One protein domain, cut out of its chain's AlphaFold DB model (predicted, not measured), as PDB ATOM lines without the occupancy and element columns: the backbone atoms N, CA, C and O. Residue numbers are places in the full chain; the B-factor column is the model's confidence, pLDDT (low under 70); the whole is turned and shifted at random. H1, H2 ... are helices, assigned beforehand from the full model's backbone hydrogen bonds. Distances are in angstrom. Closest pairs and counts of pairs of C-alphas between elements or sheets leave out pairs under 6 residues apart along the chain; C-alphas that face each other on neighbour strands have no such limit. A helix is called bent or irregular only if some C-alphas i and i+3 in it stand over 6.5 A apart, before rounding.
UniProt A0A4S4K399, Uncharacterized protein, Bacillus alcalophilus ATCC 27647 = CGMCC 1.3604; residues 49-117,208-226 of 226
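This is residues 49 to 117 and 208 to 226 of the 226 residues of an uncharacterized protein of Bacillus alcalophilus ATCC 27647 = CGMCC 1.3604 (UniProt A0A4S4K399). Two long helices, H1 and H3, run side by side in opposite ways along a rod, and the shorter H4 packs on H1, near H3, so that the centres of the three make a triangle. At one end of the rod the chain turns from H1 back into H3 through a loop that holds the tiny helix H2. The printed part has 88 residues with four named helices, in the order H1, H2, H3, H4, and no named strand; the class is all helix. The whole is loose, with a radius of gyration of the C-alphas of 15.3 A, and its C-alphas span 49 by 24 by 19 A.

H1 is residues 49 to 73, from C-alpha 49 at (22.664, 3.731, 41.137) to C-alpha 73 at (51.010, -17.097, 35.805), 35.6 A. It has a kink of 39 degrees near residue 66 and is irregular, with C-alphas 50 and 53 at 7.2 A. H2 is residues 81 to 84, 5.2 A long. H3 is residues 88 to 112, 36.2 A long, and has a kink of 26 degrees near residue 106. H4 is residues 208 to 223, 22.1 A long, and ends with C-alpha 223 at (45.830, -0.180, 31.213).

H1 and H3 touch, at a shallow tilt of 22 degrees, opposite ways; their closest C-alphas, those of Lys 71 and Ala 92, are 4.8 A apart. H1 and H4 touch, at a shallow tilt of 22 degrees, the same way; their closest C-alphas, those of Gln 60 and Val 218, are 6.0 A apart. H3 and H4 are near each other, with 5 pairs of C-alphas within 10 A. H2 and H3 touch only at the corner by their tight link, with residues 88 to 91 of H3 alone; the closest C-alphas, those of Phe 82 and Gly 91, are 5.0 A apart. H2 is apart from H1 and from H4. In H4 every O i to N i+4 pair is within hydrogen-bond range, in H1 17 of 21 and in H3 20 of 21; H2 is too short for such a pair.

The C-alphas farthest apart, those of Tyr 85 and Ser 116, are 50.2 A apart. Residues 118 to 207 are not printed, and C-alphas 117 and 208 are 15.6 A apart across this cut, in the link from H3 to H4. Of the links that are printed whole, H1 to H2 is short and H2 to H3 is tight. Ile 226 is the chain's last residue. The mean pLDDT of the printed part is 91.9, and residues 75 to 79 are under 70.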
ATOM      1  N   THR A  49      21.735   3.314  42.204       98.00
ATOM      2  CA  THR A  49      22.664   3.731  41.137       98.00
ATOM      3  C   THR A  49      23.724   4.742  41.587       98.00
ATOM      4  O   THR A  49      24.821   4.775  41.028       98.00
ATOM      5  N   ALA A  50      23.490   5.475  42.679       97.56
ATOM      6  CA  ALA A  50      24.511   6.298  43.335       97.56
ATOM      7  C   ALA A  50      25.766   5.502  43.771       97.56
ATOM      8  O   ALA A  50      26.837   6.076  43.956       97.56
ATOM      9  N   GLN A  51      25.667   4.174  43.911       98.00
ATOM     10  CA  GLN A  51      26.772   3.293  44.305       98.00
ATOM     11  C   GLN A  51      27.675   2.857  43.139       98.00
ATOM     12  O   GLN A  51      28.703   2.218  43.385       98.00
ATOM     13  N   ILE A  52      27.343   3.202  41.885       98.44
ATOM     14  CA  ILE A  52      28.120   2.798  40.696       98.44
ATOM     15  C   ILE A  52      29.596   3.168  40.856       98.44
ATOM     16  O   ILE A  52      30.465   2.318  40.673       98.44
ATOM     17  N   SER A  53      29.891   4.402  41.271       98.00
ATOM     18  CA  SER A  53      31.269   4.868  41.453       98.00
ATOM     19  C   SER A  53      32.043   4.018  42.464       98.00
ATOM     20  O   SER A  53      33.193   3.659  42.218       98.00
ATOM     21  N   THR A  54      31.409   3.626  43.569       98.25
ATOM     22  CA  THR A  54      32.021   2.766  44.593       98.25
ATOM     23  C   THR A  54      32.315   1.367  44.054       98.25
ATOM     24  O   THR A  54      33.405   0.833  44.279       98.25
ATOM     25  N   ILE A  55      31.377   0.777  43.307       98.00
ATOM     26  CA  ILE A  55      31.550  -0.543  42.684       98.00
ATOM     27  C   ILE A  55      32.685  -0.515  41.657       98.00
ATOM     28  O   ILE A  55      33.537  -1.405  41.665       98.00
ATOM     29  N   LEU A  56      32.738   0.526  40.827       98.44
ATOM     30  CA  LEU A  56      33.780   0.707  39.821       98.44
ATOM     31  C   LEU A  56      35.162   0.923  40.444       98.44
ATOM     32  O   LEU A  56      36.125   0.287  40.021       98.44
ATOM     33  N   ASN A  57      35.258   1.740  41.493       98.06
ATOM     34  CA  ASN A  57      36.513   1.947  42.219       98.06
ATOM     35  C   ASN A  57      37.004   0.652  42.878       98.06
ATOM     36  O   ASN A  57      38.184   0.317  42.790       98.06
ATOM     37  N   THR A  58      36.096  -0.111  43.492       98.25
ATOM     38  CA  THR A  58      36.424  -1.412  44.094       98.25
ATOM     39  C   THR A  58      36.922  -2.393  43.035       98.25
ATOM     40  O   THR A  58      37.932  -3.064  43.233       98.25
ATOM     41  N   PHE A  59      36.240  -2.458  41.888       98.25
ATOM     42  CA  PHE A  59      36.652  -3.286  40.760       98.25
ATOM     43  C   PHE A  59      38.050  -2.908  40.259       98.25
ATOM     44  O   PHE A  59      38.899  -3.787  40.123       98.25
ATOM     45  N   GLN A  60      38.303  -1.614  40.038       98.19
ATOM     46  CA  GLN A  60      39.590  -1.101  39.572       98.19
ATOM     47  C   GLN A  60      40.725  -1.489  40.526       98.19
ATOM     48  O   GLN A  60      41.707  -2.090  40.094       98.19
ATOM     49  N   THR A  61      40.579  -1.179  41.816       98.12
ATOM     50  CA  THR A  61      41.594  -1.461  42.840       98.12
ATOM     51  C   THR A  61      41.906  -2.951  42.919       98.12
ATOM     52  O   THR A  61      43.073  -3.341  42.875       98.12
ATOM     53  N   ASN A  62      40.870  -3.791  42.971       97.94
ATOM     54  CA  ASN A  62      41.049  -5.237  43.052       97.94
ATOM     55  C   ASN A  62      41.712  -5.793  41.788       97.94
ATOM     56  O   ASN A  62      42.625  -6.608  41.884       97.94
ATOM     57  N   PHE A  63      41.300  -5.334  40.603       97.94
ATOM     58  CA  PHE A  63      41.875  -5.825  39.354       97.94
ATOM     59  C   PHE A  63      43.347  -5.427  39.201       97.94
ATOM     60  O   PHE A  63      44.164  -6.271  38.841       97.94
ATOM     61  N   ILE A  64      43.708  -4.179  39.527       98.06
ATOM     62  CA  ILE A  64      45.104  -3.710  39.499       98.06
ATOM     63  C   ILE A  64      45.977  -4.552  40.435       98.06
ATOM     64  O   ILE A  64      47.057  -4.989  40.036       98.06
ATOM     65  N   ALA A  65      45.493  -4.847  41.645       97.62
ATOM     66  CA  ALA A  65      46.216  -5.684  42.602       97.62
ATOM     67  C   ALA A  65      46.461  -7.120  42.091       97.62
ATOM     68  O   ALA A  65      47.434  -7.762  42.485       97.62
ATOM     69  N   GLU A  66      45.619  -7.628  41.185       96.31
ATOM     70  CA  GLU A  66      45.762  -8.961  40.589       96.31
ATOM     71  C   GLU A  66      46.754  -9.012  39.411       96.31
ATOM     72  O   GLU A  66      47.258 -10.094  39.088       96.31
ATOM     73  N   ILE A  67      47.074  -7.877  38.773       95.25
ATOM     74  CA  ILE A  67      47.920  -7.828  37.564       95.25
ATOM     75  C   ILE A  67      49.276  -8.533  37.750       95.25
ATOM     76  O   ILE A  67      49.624  -9.344  36.883       95.25
ATOM     77  N   PRO A  68      50.046  -8.316  38.839       94.12
ATOM     78  CA  PRO A  68      51.329  -8.996  39.024       94.12
ATOM     79  C   PRO A  68      51.200 -10.525  39.014       94.12
ATOM     80  O   PRO A  68      51.995 -11.218  38.376       94.12
ATOM     81  N   ALA A  69      50.155 -11.060  39.650       92.50
ATOM     82  CA  ALA A  69      49.895 -12.496  39.672       92.50
ATOM     83  C   ALA A  69      49.476 -13.026  38.290       92.50
ATOM     84  O   ALA A  69      49.887 -14.121  37.900       92.50
ATOM     85  N   LEU A  70      48.695 -12.255  37.523       91.25
ATOM     86  CA  LEU A  70      48.308 -12.608  36.152       91.25
ATOM     87  C   LEU A  70      49.514 -12.639  35.203       91.25
ATOM     88  O   LEU A  70      49.593 -13.546  34.370       91.25
ATOM     89  N   LYS A  71      50.459 -11.700  35.364       90.00
ATOM     90  CA  LYS A  71      51.742 -11.664  34.642       90.00
ATOM     91  C   LYS A  71      52.611 -12.872  34.996       90.00
ATOM     92  O   LYS A  71      53.099 -13.549  34.098       90.00
ATOM     93  N   ALA A  72      52.750 -13.195  36.282       86.44
ATOM     94  CA  ALA A  72      53.556 -14.335  36.729       86.44
ATOM     95  C   ALA A  72      53.004 -15.680  36.221       86.44
ATOM     96  O   ALA A  72      53.751 -16.518  35.716       86.44
ATOM     97  N   ARG A  73      51.680 -15.874  36.288       79.69
ATOM     98  CA  ARG A  73      51.010 -17.097  35.805       79.69
ATOM     99  C   ARG A  73      51.060 -17.258  34.289       79.69
ATOM    100  O   ARG A  73      50.909 -18.371  33.791       79.69
ATOM    101  N   ALA A  74      51.273 -16.174  33.547       75.38
ATOM    102  CA  ALA A  74      51.301 -16.210  32.092       75.38
ATOM    103  C   ALA A  74      52.446 -17.046  31.508       75.38
ATOM    104  O   ALA A  74      52.387 -17.357  30.324       75.38
ATOM    105  N   LEU A  75      53.455 -17.405  32.311       66.12
ATOM    106  CA  LEU A  75      54.591 -18.247  31.921       66.12
ATOM    107  C   LEU A  75      54.552 -19.652  32.535       66.12
ATOM    108  O   LEU A  75      55.389 -20.493  32.212       66.12
ATOM    109  N   THR A  76      53.589 -19.932  33.413       67.56
ATOM    110  CA  THR A  76      53.493 -21.226  34.094       67.56
ATOM    111  C   THR A  76      52.563 -22.166  33.325       67.56
ATOM    112  O   THR A  76      51.363 -21.917  33.225       67.56
ATOM    113  N   GLY A  77      53.116 -23.267  32.806       59.84
ATOM    114  CA  GLY A  77      52.383 -24.321  32.093       59.84
ATOM    115  C   GLY A  77      52.263 -24.099  30.577       59.84
ATOM    116  O   GLY A  77      51.997 -22.997  30.102       59.84
ATOM    117  N   ALA A  78      52.416 -25.167  29.788       57.88
ATOM    118  CA  ALA A  78      52.344 -25.150  28.317       57.88
ATOM    119  C   ALA A  78      50.895 -25.066  27.776       57.88
ATOM    120  O   ALA A  78      50.496 -25.822  26.896       57.88
ATOM    121  N   THR A  79      50.070 -24.183  28.344       66.06
ATOM    122  CA  THR A  79      48.618 -24.127  28.099       66.06
ATOM    123  C   THR A  79      48.202 -23.222  26.936       66.06
ATOM    124  O   THR A  79      47.039 -23.258  26.537       66.06
ATOM    125  N   ASN A  80      49.103 -22.405  26.375       73.81
ATOM    126  CA  ASN A  80      48.795 -21.540  25.235       73.81
ATOM    127  C   ASN A  80      50.005 -21.332  24.299       73.81
ATOM    128  O   ASN A  80      51.133 -21.714  24.612       73.81
ATOM    129  N   LEU A  81      49.759 -20.728  23.129       85.19
ATOM    130  CA  LEU A  81      50.781 -20.454  22.109       85.19
ATOM    131  C   LEU A  81      51.977 -19.674  22.680       85.19
ATOM    132  O   LEU A  81      53.123 -19.994  22.378       85.19
ATOM    133  N   PHE A  82      51.713 -18.672  23.520       86.19
ATOM    134  CA  PHE A  82      52.747 -17.802  24.068       86.19
ATOM    135  C   PHE A  82      53.634 -18.526  25.080       86.19
ATOM    136  O   PHE A  82      54.848 -18.361  25.030       86.19
ATOM    137  N   THR A  83      53.072 -19.374  25.949       79.31
ATOM    138  CA  THR A  83      53.889 -20.186  26.868       79.31
ATOM    139  C   THR A  83      54.716 -21.217  26.119       79.31
ATOM    140  O   THR A  83      55.889 -21.401  26.432       79.31
ATOM    141  N   LYS A  84      54.144 -21.839  25.081       83.62
ATOM    142  CA  LYS A  84      54.846 -22.820  24.243       83.62
ATOM    143  C   LYS A  84      56.100 -22.249  23.575       83.62
ATOM    144  O   LYS A  84      57.099 -22.954  23.480       83.62
ATOM    145  N   TYR A  85      56.048 -20.999  23.117       87.81
ATOM    146  CA  TYR A  85      57.161 -20.337  22.424       87.81
ATOM    147  C   TYR A  85      57.907 -19.316  23.297       87.81
ATOM    148  O   TYR A  85      58.645 -18.492  22.767       87.81
ATOM    149  N   ASN A  86      57.730 -19.372  24.623       83.12
ATOM    150  CA  ASN A  86      58.379 -18.482  25.590       83.12
ATOM    151  C   ASN A  86      58.244 -16.984  25.239       83.12
ATOM    152  O   ASN A  86      59.218 -16.234  25.232       83.12
ATOM    153  N   ALA A  87      57.020 -16.555  24.924       88.06
ATOM    154  CA  ALA A  87      56.663 -15.184  24.564       88.06
ATOM    155  C   ALA A  87      55.946 -14.471  25.738       88.06
ATOM    156  O   ALA A  87      54.715 -14.352  25.731       88.06
ATOM    157  N   PRO A  88      56.679 -13.983  26.760       84.81
ATOM    158  CA  PRO A  88      56.116 -13.483  28.019       84.81
ATOM    159  C   PRO A  88      55.128 -12.331  27.850       84.81
ATOM    160  O   PRO A  88      54.058 -12.350  28.457       84.81
ATOM    161  N   SER A  89      55.444 -11.352  27.001       87.12
ATOM    162  CA  SER A  89      54.607 -10.162  26.816       87.12
ATOM    163  C   SER A  89      53.232 -10.517  26.245       87.12
ATOM    164  O   SER A  89      52.209 -10.052  26.745       87.12
ATOM    165  N   GLY A  90      53.195 -11.403  25.243       85.62
ATOM    166  CA  GLY A  90      51.944 -11.882  24.652       85.62
ATOM    167  C   GLY A  90      51.137 -12.752  25.618       85.62
ATOM    168  O   GLY A  90      49.921 -12.597  25.724       85.62
ATOM    169  N   GLY A  91      51.814 -13.612  26.387       87.25
ATOM    170  CA  GLY A  91      51.176 -14.418  27.428       87.25
ATOM    171  C   GLY A  91      50.519 -13.554  28.505       87.25
ATOM    172  O   GLY A  91      49.369 -13.799  28.876       87.25
ATOM    173  N   ALA A  92      51.230 -12.531  28.985       88.81
ATOM    174  CA  ALA A  92      50.738 -11.602  29.997       88.81
ATOM    175  C   ALA A  92      49.521 -10.818  29.495       88.81
ATOM    176  O   ALA A  92      48.476 -10.841  30.145       88.81
ATOM    177  N   ALA A  93      49.615 -10.207  28.310       89.69
ATOM    178  CA  ALA A  93      48.507  -9.470  27.708       89.69
ATOM    179  C   ALA A  93      47.263 -10.359  27.520       89.69
ATOM    180  O   ALA A  93      46.150  -9.968  27.877       89.69
ATOM    181  N   ASN A  94      47.440 -11.594  27.039       88.44
ATOM    182  CA  ASN A  94      46.345 -12.551  26.870       88.44
ATOM    183  C   ASN A  94      45.717 -12.983  28.213       88.44
ATOM    184  O   ASN A  94      44.495 -13.077  28.335       88.44
ATOM    185  N   SER A  95      46.537 -13.224  29.239       90.12
ATOM    186  CA  SER A  95      46.080 -13.562  30.596       90.12
ATOM    187  C   SER A  95      45.242 -12.430  31.204       90.12
ATOM    188  O   SER A  95      44.125 -12.653  31.682       90.12
ATOM    189  N   ILE A  96      45.747 -11.196  31.115       92.88
ATOM    190  CA  ILE A  96      45.092 -10.005  31.660       92.88
ATOM    191  C   ILE A  96      43.772  -9.731  30.935       92.88
ATOM    192  O   ILE A  96      42.736  -9.607  31.585       92.88
ATOM    193  N   THR A  97      43.771  -9.711  29.600       90.81
ATOM    194  CA  THR A  97      42.560  -9.438  28.801       90.81
ATOM    195  C   THR A  97      41.459 -10.479  29.015       90.81
ATOM    196  O   THR A  97      40.285 -10.113  29.133       90.81
ATOM    197  N   ARG A  98      41.804 -11.769  29.142       89.00
ATOM    198  CA  ARG A  98      40.835 -12.832  29.461       89.00
ATOM    199  C   ARG A  98      40.249 -12.678  30.866       89.00
ATOM    200  O   ARG A  98      39.035 -12.827  31.038       89.00
ATOM    201  N   SER A  99      41.092 -12.375  31.856       93.25
ATOM    202  CA  SER A  99      40.652 -12.135  33.236       93.25
ATOM    203  C   SER A  99      39.717 -10.927  33.305       93.25
ATOM    204  O   SER A  99      38.613 -11.027  33.845       93.25
ATOM    205  N   LEU A 100      40.111  -9.819  32.667       94.31
ATOM    206  CA  LEU A 100      39.321  -8.593  32.602       94.31
ATOM    207  C   LEU A 100      37.960  -8.861  31.962       94.31
ATOM    208  O   LEU A 100      36.939  -8.572  32.569       94.31
ATOM    209  N   SER A 101      37.931  -9.496  30.788       90.00
ATOM    210  CA  SER A 101      36.683  -9.806  30.073       90.00
ATOM    211  C   SER A 101      35.709 -10.631  30.919       90.00
ATOM    212  O   SER A 101      34.513 -10.347  30.934       90.00
ATOM    213  N   THR A 102      36.224 -11.616  31.660       90.69
ATOM    214  CA  THR A 102      35.411 -12.458  32.554       90.69
ATOM    215  C   THR A 102      34.827 -11.637  33.702       90.69
ATOM    216  O   THR A 102      33.623 -11.676  33.943       90.69
ATOM    217  N   LYS A 103      35.659 -10.854  34.397       95.56
ATOM    218  CA  LYS A 103      35.212 -10.052  35.545       95.56
ATOM    219  C   LYS A 103      34.302  -8.893  35.132       95.56
ATOM    220  O   LYS A 103      33.417  -8.534  35.901       95.56
ATOM    221  N   MET A 104      34.478  -8.348  33.927       94.19
ATOM    222  CA  MET A 104      33.580  -7.342  33.351       94.19
ATOM    223  C   MET A 104      32.163  -7.896  33.163       94.19
ATOM    224  O   MET A 104      31.212  -7.183  33.451       94.19
ATOM    225  N   GLY A 105      32.009  -9.165  32.761       92.31
ATOM    226  CA  GLY A 105      30.697  -9.825  32.693       92.31
ATOM    227  C   GLY A 105      29.931  -9.726  34.015       92.31
ATOM    228  O   GLY A 105      28.834  -9.177  34.055       92.31
ATOM    229  N   ASN A 106      30.572 -10.144  35.110       93.94
ATOM    230  CA  ASN A 106      29.992 -10.058  36.455       93.94
ATOM    231  C   ASN A 106      29.773  -8.603  36.903       93.94
ATOM    232  O   ASN A 106      28.832  -8.304  37.633       93.94
ATOM    233  N   LEU A 107      30.654  -7.683  36.500       97.12
ATOM    234  CA  LEU A 107      30.516  -6.263  36.820       97.12
ATOM    235  C   LEU A 107      29.238  -5.674  36.209       97.12
ATOM    236  O   LEU A 107      28.546  -4.926  36.896       97.12
ATOM    237  N   TRP A 108      28.906  -6.023  34.961       97.56
ATOM    238  CA  TRP A 108      27.696  -5.529  34.297       97.56
ATOM    239  C   TRP A 108      26.423  -5.936  35.022       97.56
ATOM    240  O   TRP A 108      25.551  -5.095  35.228       97.56
ATOM    241  N   GLU A 109      26.346  -7.192  35.455       96.50
ATOM    242  CA  GLU A 109      25.221  -7.698  36.239       96.50
ATOM    243  C   GLU A 109      25.084  -6.930  37.561       96.50
ATOM    244  O   GLU A 109      24.023  -6.378  37.851       96.50
ATOM    245  N   ARG A 110      26.187  -6.776  38.311       97.56
ATOM    246  CA  ARG A 110      26.189  -6.031  39.582       97.56
ATOM    247  C   ARG A 110      25.802  -4.564  39.419       97.56
ATOM    248  O   ARG A 110      25.163  -4.019  40.310       97.56
ATOM    249  N   ILE A 111      26.202  -3.922  38.320       98.50
ATOM    250  CA  ILE A 111      25.814  -2.540  38.011       98.50
ATOM    251  C   ILE A 111      24.325  -2.472  37.681       98.50
ATOM    252  O   ILE A 111      23.630  -1.624  38.231       98.50
ATOM    253  N   ALA A 112      23.820  -3.369  36.832       98.38
ATOM    254  CA  ALA A 112      22.418  -3.373  36.432       98.38
ATOM    255  C   ALA A 112      21.473  -3.572  37.627       98.38
ATOM    256  O   ALA A 112      20.488  -2.850  37.746       98.38
ATOM    257  N   MET A 113      21.821  -4.463  38.560       97.81
ATOM    258  CA  MET A 113      21.057  -4.737  39.790       97.81
ATOM    259  C   MET A 113      20.909  -3.544  40.749       97.81
ATOM    260  O   MET A 113      20.128  -3.618  41.702       97.81
ATOM    261  N   LEU A 114      21.667  -2.461  40.548       98.31
ATOM    262  CA  LEU A 114      21.496  -1.230  41.321       98.31
ATOM    263  C   LEU A 114      20.217  -0.487  40.942       98.31
ATOM    264  O   LEU A 114      19.722   0.301  41.738       98.31
ATOM    265  N   SER A 115      19.696  -0.714  39.738       98.50
ATOM    266  CA  SER A 115      18.451  -0.103  39.304       98.50
ATOM    267  C   SER A 115      17.252  -0.728  40.019       98.50
ATOM    268  O   SER A 115      17.196  -1.936  40.246       98.50
ATOM    269  N   SER A 116      16.259   0.102  40.331       98.06
ATOM    270  CA  SER A 116      15.009  -0.288  40.992       98.06
ATOM    271  C   SER A 116      14.170  -1.295  40.202       98.06
ATOM    272  O   SER A 116      13.361  -2.000  40.791       98.06
ATOM    273  N   ASN A 117      14.351  -1.407  38.882       98.38
ATOM    274  CA  ASN A 117      13.565  -2.304  38.032       98.38
ATOM    275  C   ASN A 117      14.364  -3.472  37.441       98.38
ATOM    276  O   ASN A 117      13.922  -4.084  36.469       98.38
ATOM    277  N   TYR A 208      23.556   6.289  31.168       98.12
ATOM    278  CA  TYR A 208      24.570   5.638  30.339       98.12
ATOM    279  C   TYR A 208      25.803   6.511  30.093       98.12
ATOM    280  O   TYR A 208      26.921   6.021  30.200       98.12
ATOM    281  N   VAL A 209      25.628   7.806  29.816       97.81
ATOM    282  CA  VAL A 209      26.747   8.724  29.530       97.81
ATOM    283  C   VAL A 209      27.717   8.793  30.714       97.81
ATOM    284  O   VAL A 209      28.938   8.734  30.543       97.81
ATOM    285  N   SER A 210      27.181   8.876  31.932       97.94
ATOM    286  CA  SER A 210      27.974   8.859  33.161       97.94
ATOM    287  C   SER A 210      28.656   7.508  33.383       97.94
ATOM    288  O   SER A 210      29.844   7.474  33.723       97.94
ATOM    289  N   LEU A 211      27.936   6.399  33.169       98.31
ATOM    290  CA  LEU A 211      28.485   5.047  33.287       98.31
ATOM    291  C   LEU A 211      29.643   4.826  32.302       98.31
ATOM    292  O   LEU A 211      30.723   4.409  32.714       98.31
ATOM    293  N   ASP A 212      29.445   5.149  31.026       97.94
ATOM    294  CA  ASP A 212      30.426   4.974  29.953       97.94
ATOM    295  C   ASP A 212      31.703   5.789  30.222       97.94
ATOM    296  O   ASP A 212      32.820   5.262  30.182       97.94
ATOM    297  N   SER A 213      31.545   7.047  30.648       97.94
ATOM    298  CA  SER A 213      32.663   7.905  31.059       97.94
ATOM    299  C   SER A 213      33.461   7.312  32.228       97.94
ATOM    300  O   SER A 213      34.698   7.312  32.208       97.94
ATOM    301  N   GLN A 214      32.773   6.787  33.250       98.25
ATOM    302  CA  GLN A 214      33.406   6.159  34.413       98.25
ATOM    303  C   GLN A 214      34.136   4.864  34.037       98.25
ATOM    304  O   GLN A 214      35.292   4.691  34.424       98.25
ATOM    305  N   ILE A 215      33.510   3.995  33.239       97.31
ATOM    306  CA  ILE A 215      34.137   2.774  32.715       97.31
ATOM    307  C   ILE A 215      35.391   3.126  31.917       97.31
ATOM    308  O   ILE A 215      36.446   2.540  32.149       97.31
ATOM    309  N   GLY A 216      35.328   4.132  31.039       97.50
ATOM    310  CA  GLY A 216      36.489   4.588  30.279       97.50
ATOM    311  C   GLY A 216      37.657   5.018  31.173       97.50
ATOM    312  O   GLY A 216      38.811   4.719  30.860       97.50
ATOM    313  N   ARG A 217      37.383   5.681  32.308       98.06
ATOM    314  CA  ARG A 217      38.419   6.019  33.303       98.06
ATOM    315  C   ARG A 217      39.008   4.773  33.963       98.06
ATOM    316  O   ARG A 217      40.229   4.674  34.043       98.06
ATOM    317  N   VAL A 218      38.164   3.828  34.377       97.94
ATOM    318  CA  VAL A 218      38.602   2.563  34.989       97.94
ATOM    319  C   VAL A 218      39.499   1.771  34.043       97.94
ATOM    320  O   VAL A 218      40.574   1.337  34.443       97.94
ATOM    321  N   ILE A 219      39.096   1.623  32.779       96.69
ATOM    322  CA  ILE A 219      39.869   0.869  31.788       96.69
ATOM    323  C   ILE A 219      41.227   1.526  31.531       96.69
ATOM    324  O   ILE A 219      42.232   0.825  31.551       96.69
ATOM    325  N   ARG A 220      41.293   2.857  31.372       97.50
ATOM    326  CA  ARG A 220      42.577   3.572  31.218       97.50
ATOM    327  C   ARG A 220      43.479   3.441  32.447       97.50
ATOM    328  O   ARG A 220      44.690   3.328  32.299       97.50
ATOM    329  N   SER A 221      42.896   3.447  33.645       97.19
ATOM    330  CA  SER A 221      43.637   3.233  34.891       97.19
ATOM    331  C   SER A 221      44.203   1.813  34.973       97.19
ATOM    332  O   SER A 221      45.362   1.629  35.321       97.19
ATOM    333  N   ILE A 222      43.423   0.794  34.604       96.19
ATOM    334  CA  ILE A 222      43.914  -0.589  34.533       96.19
ATOM    335  C   ILE A 222      45.047  -0.704  33.506       96.19
ATOM    336  O   ILE A 222      46.085  -1.281  33.818       96.19
ATOM    337  N   ASP A 223      44.861  -0.134  32.314       94.56
ATOM    338  CA  ASP A 223      45.830  -0.180  31.213       94.56
ATOM    339  C   ASP A 223      47.187   0.421  31.601       94.56
ATOM    340  O   ASP A 223      48.221  -0.165  31.303       94.56
ATOM    341  N   SER A 224      47.210   1.503  32.390       95.88
ATOM    342  CA  SER A 224      48.464   2.112  32.862       95.88
ATOM    343  C   SER A 224      49.282   1.241  33.831       95.88
ATOM    344  O   SER A 224      50.364   1.655  34.245       95.88
ATOM    345  N   HIS A 225      48.767   0.077  34.243       92.75
ATOM    346  CA  HIS A 225      49.444  -0.889  35.121       92.75
ATOM    347  C   HIS A 225      49.816  -2.204  34.400       92.75
ATOM    348  O   HIS A 225      50.450  -3.092  34.998       92.75
ATOM    349  N   ILE A 226      49.420  -2.358  33.131       87.00
ATOM    350  CA  ILE A 226      49.764  -3.499  32.267       87.00
ATOM    351  C   ILE A 226      51.161  -3.295  31.685       87.00
ATOM    352  O   ILE A 226      51.933  -4.281  31.761       87.00
TER     353      ILE A 226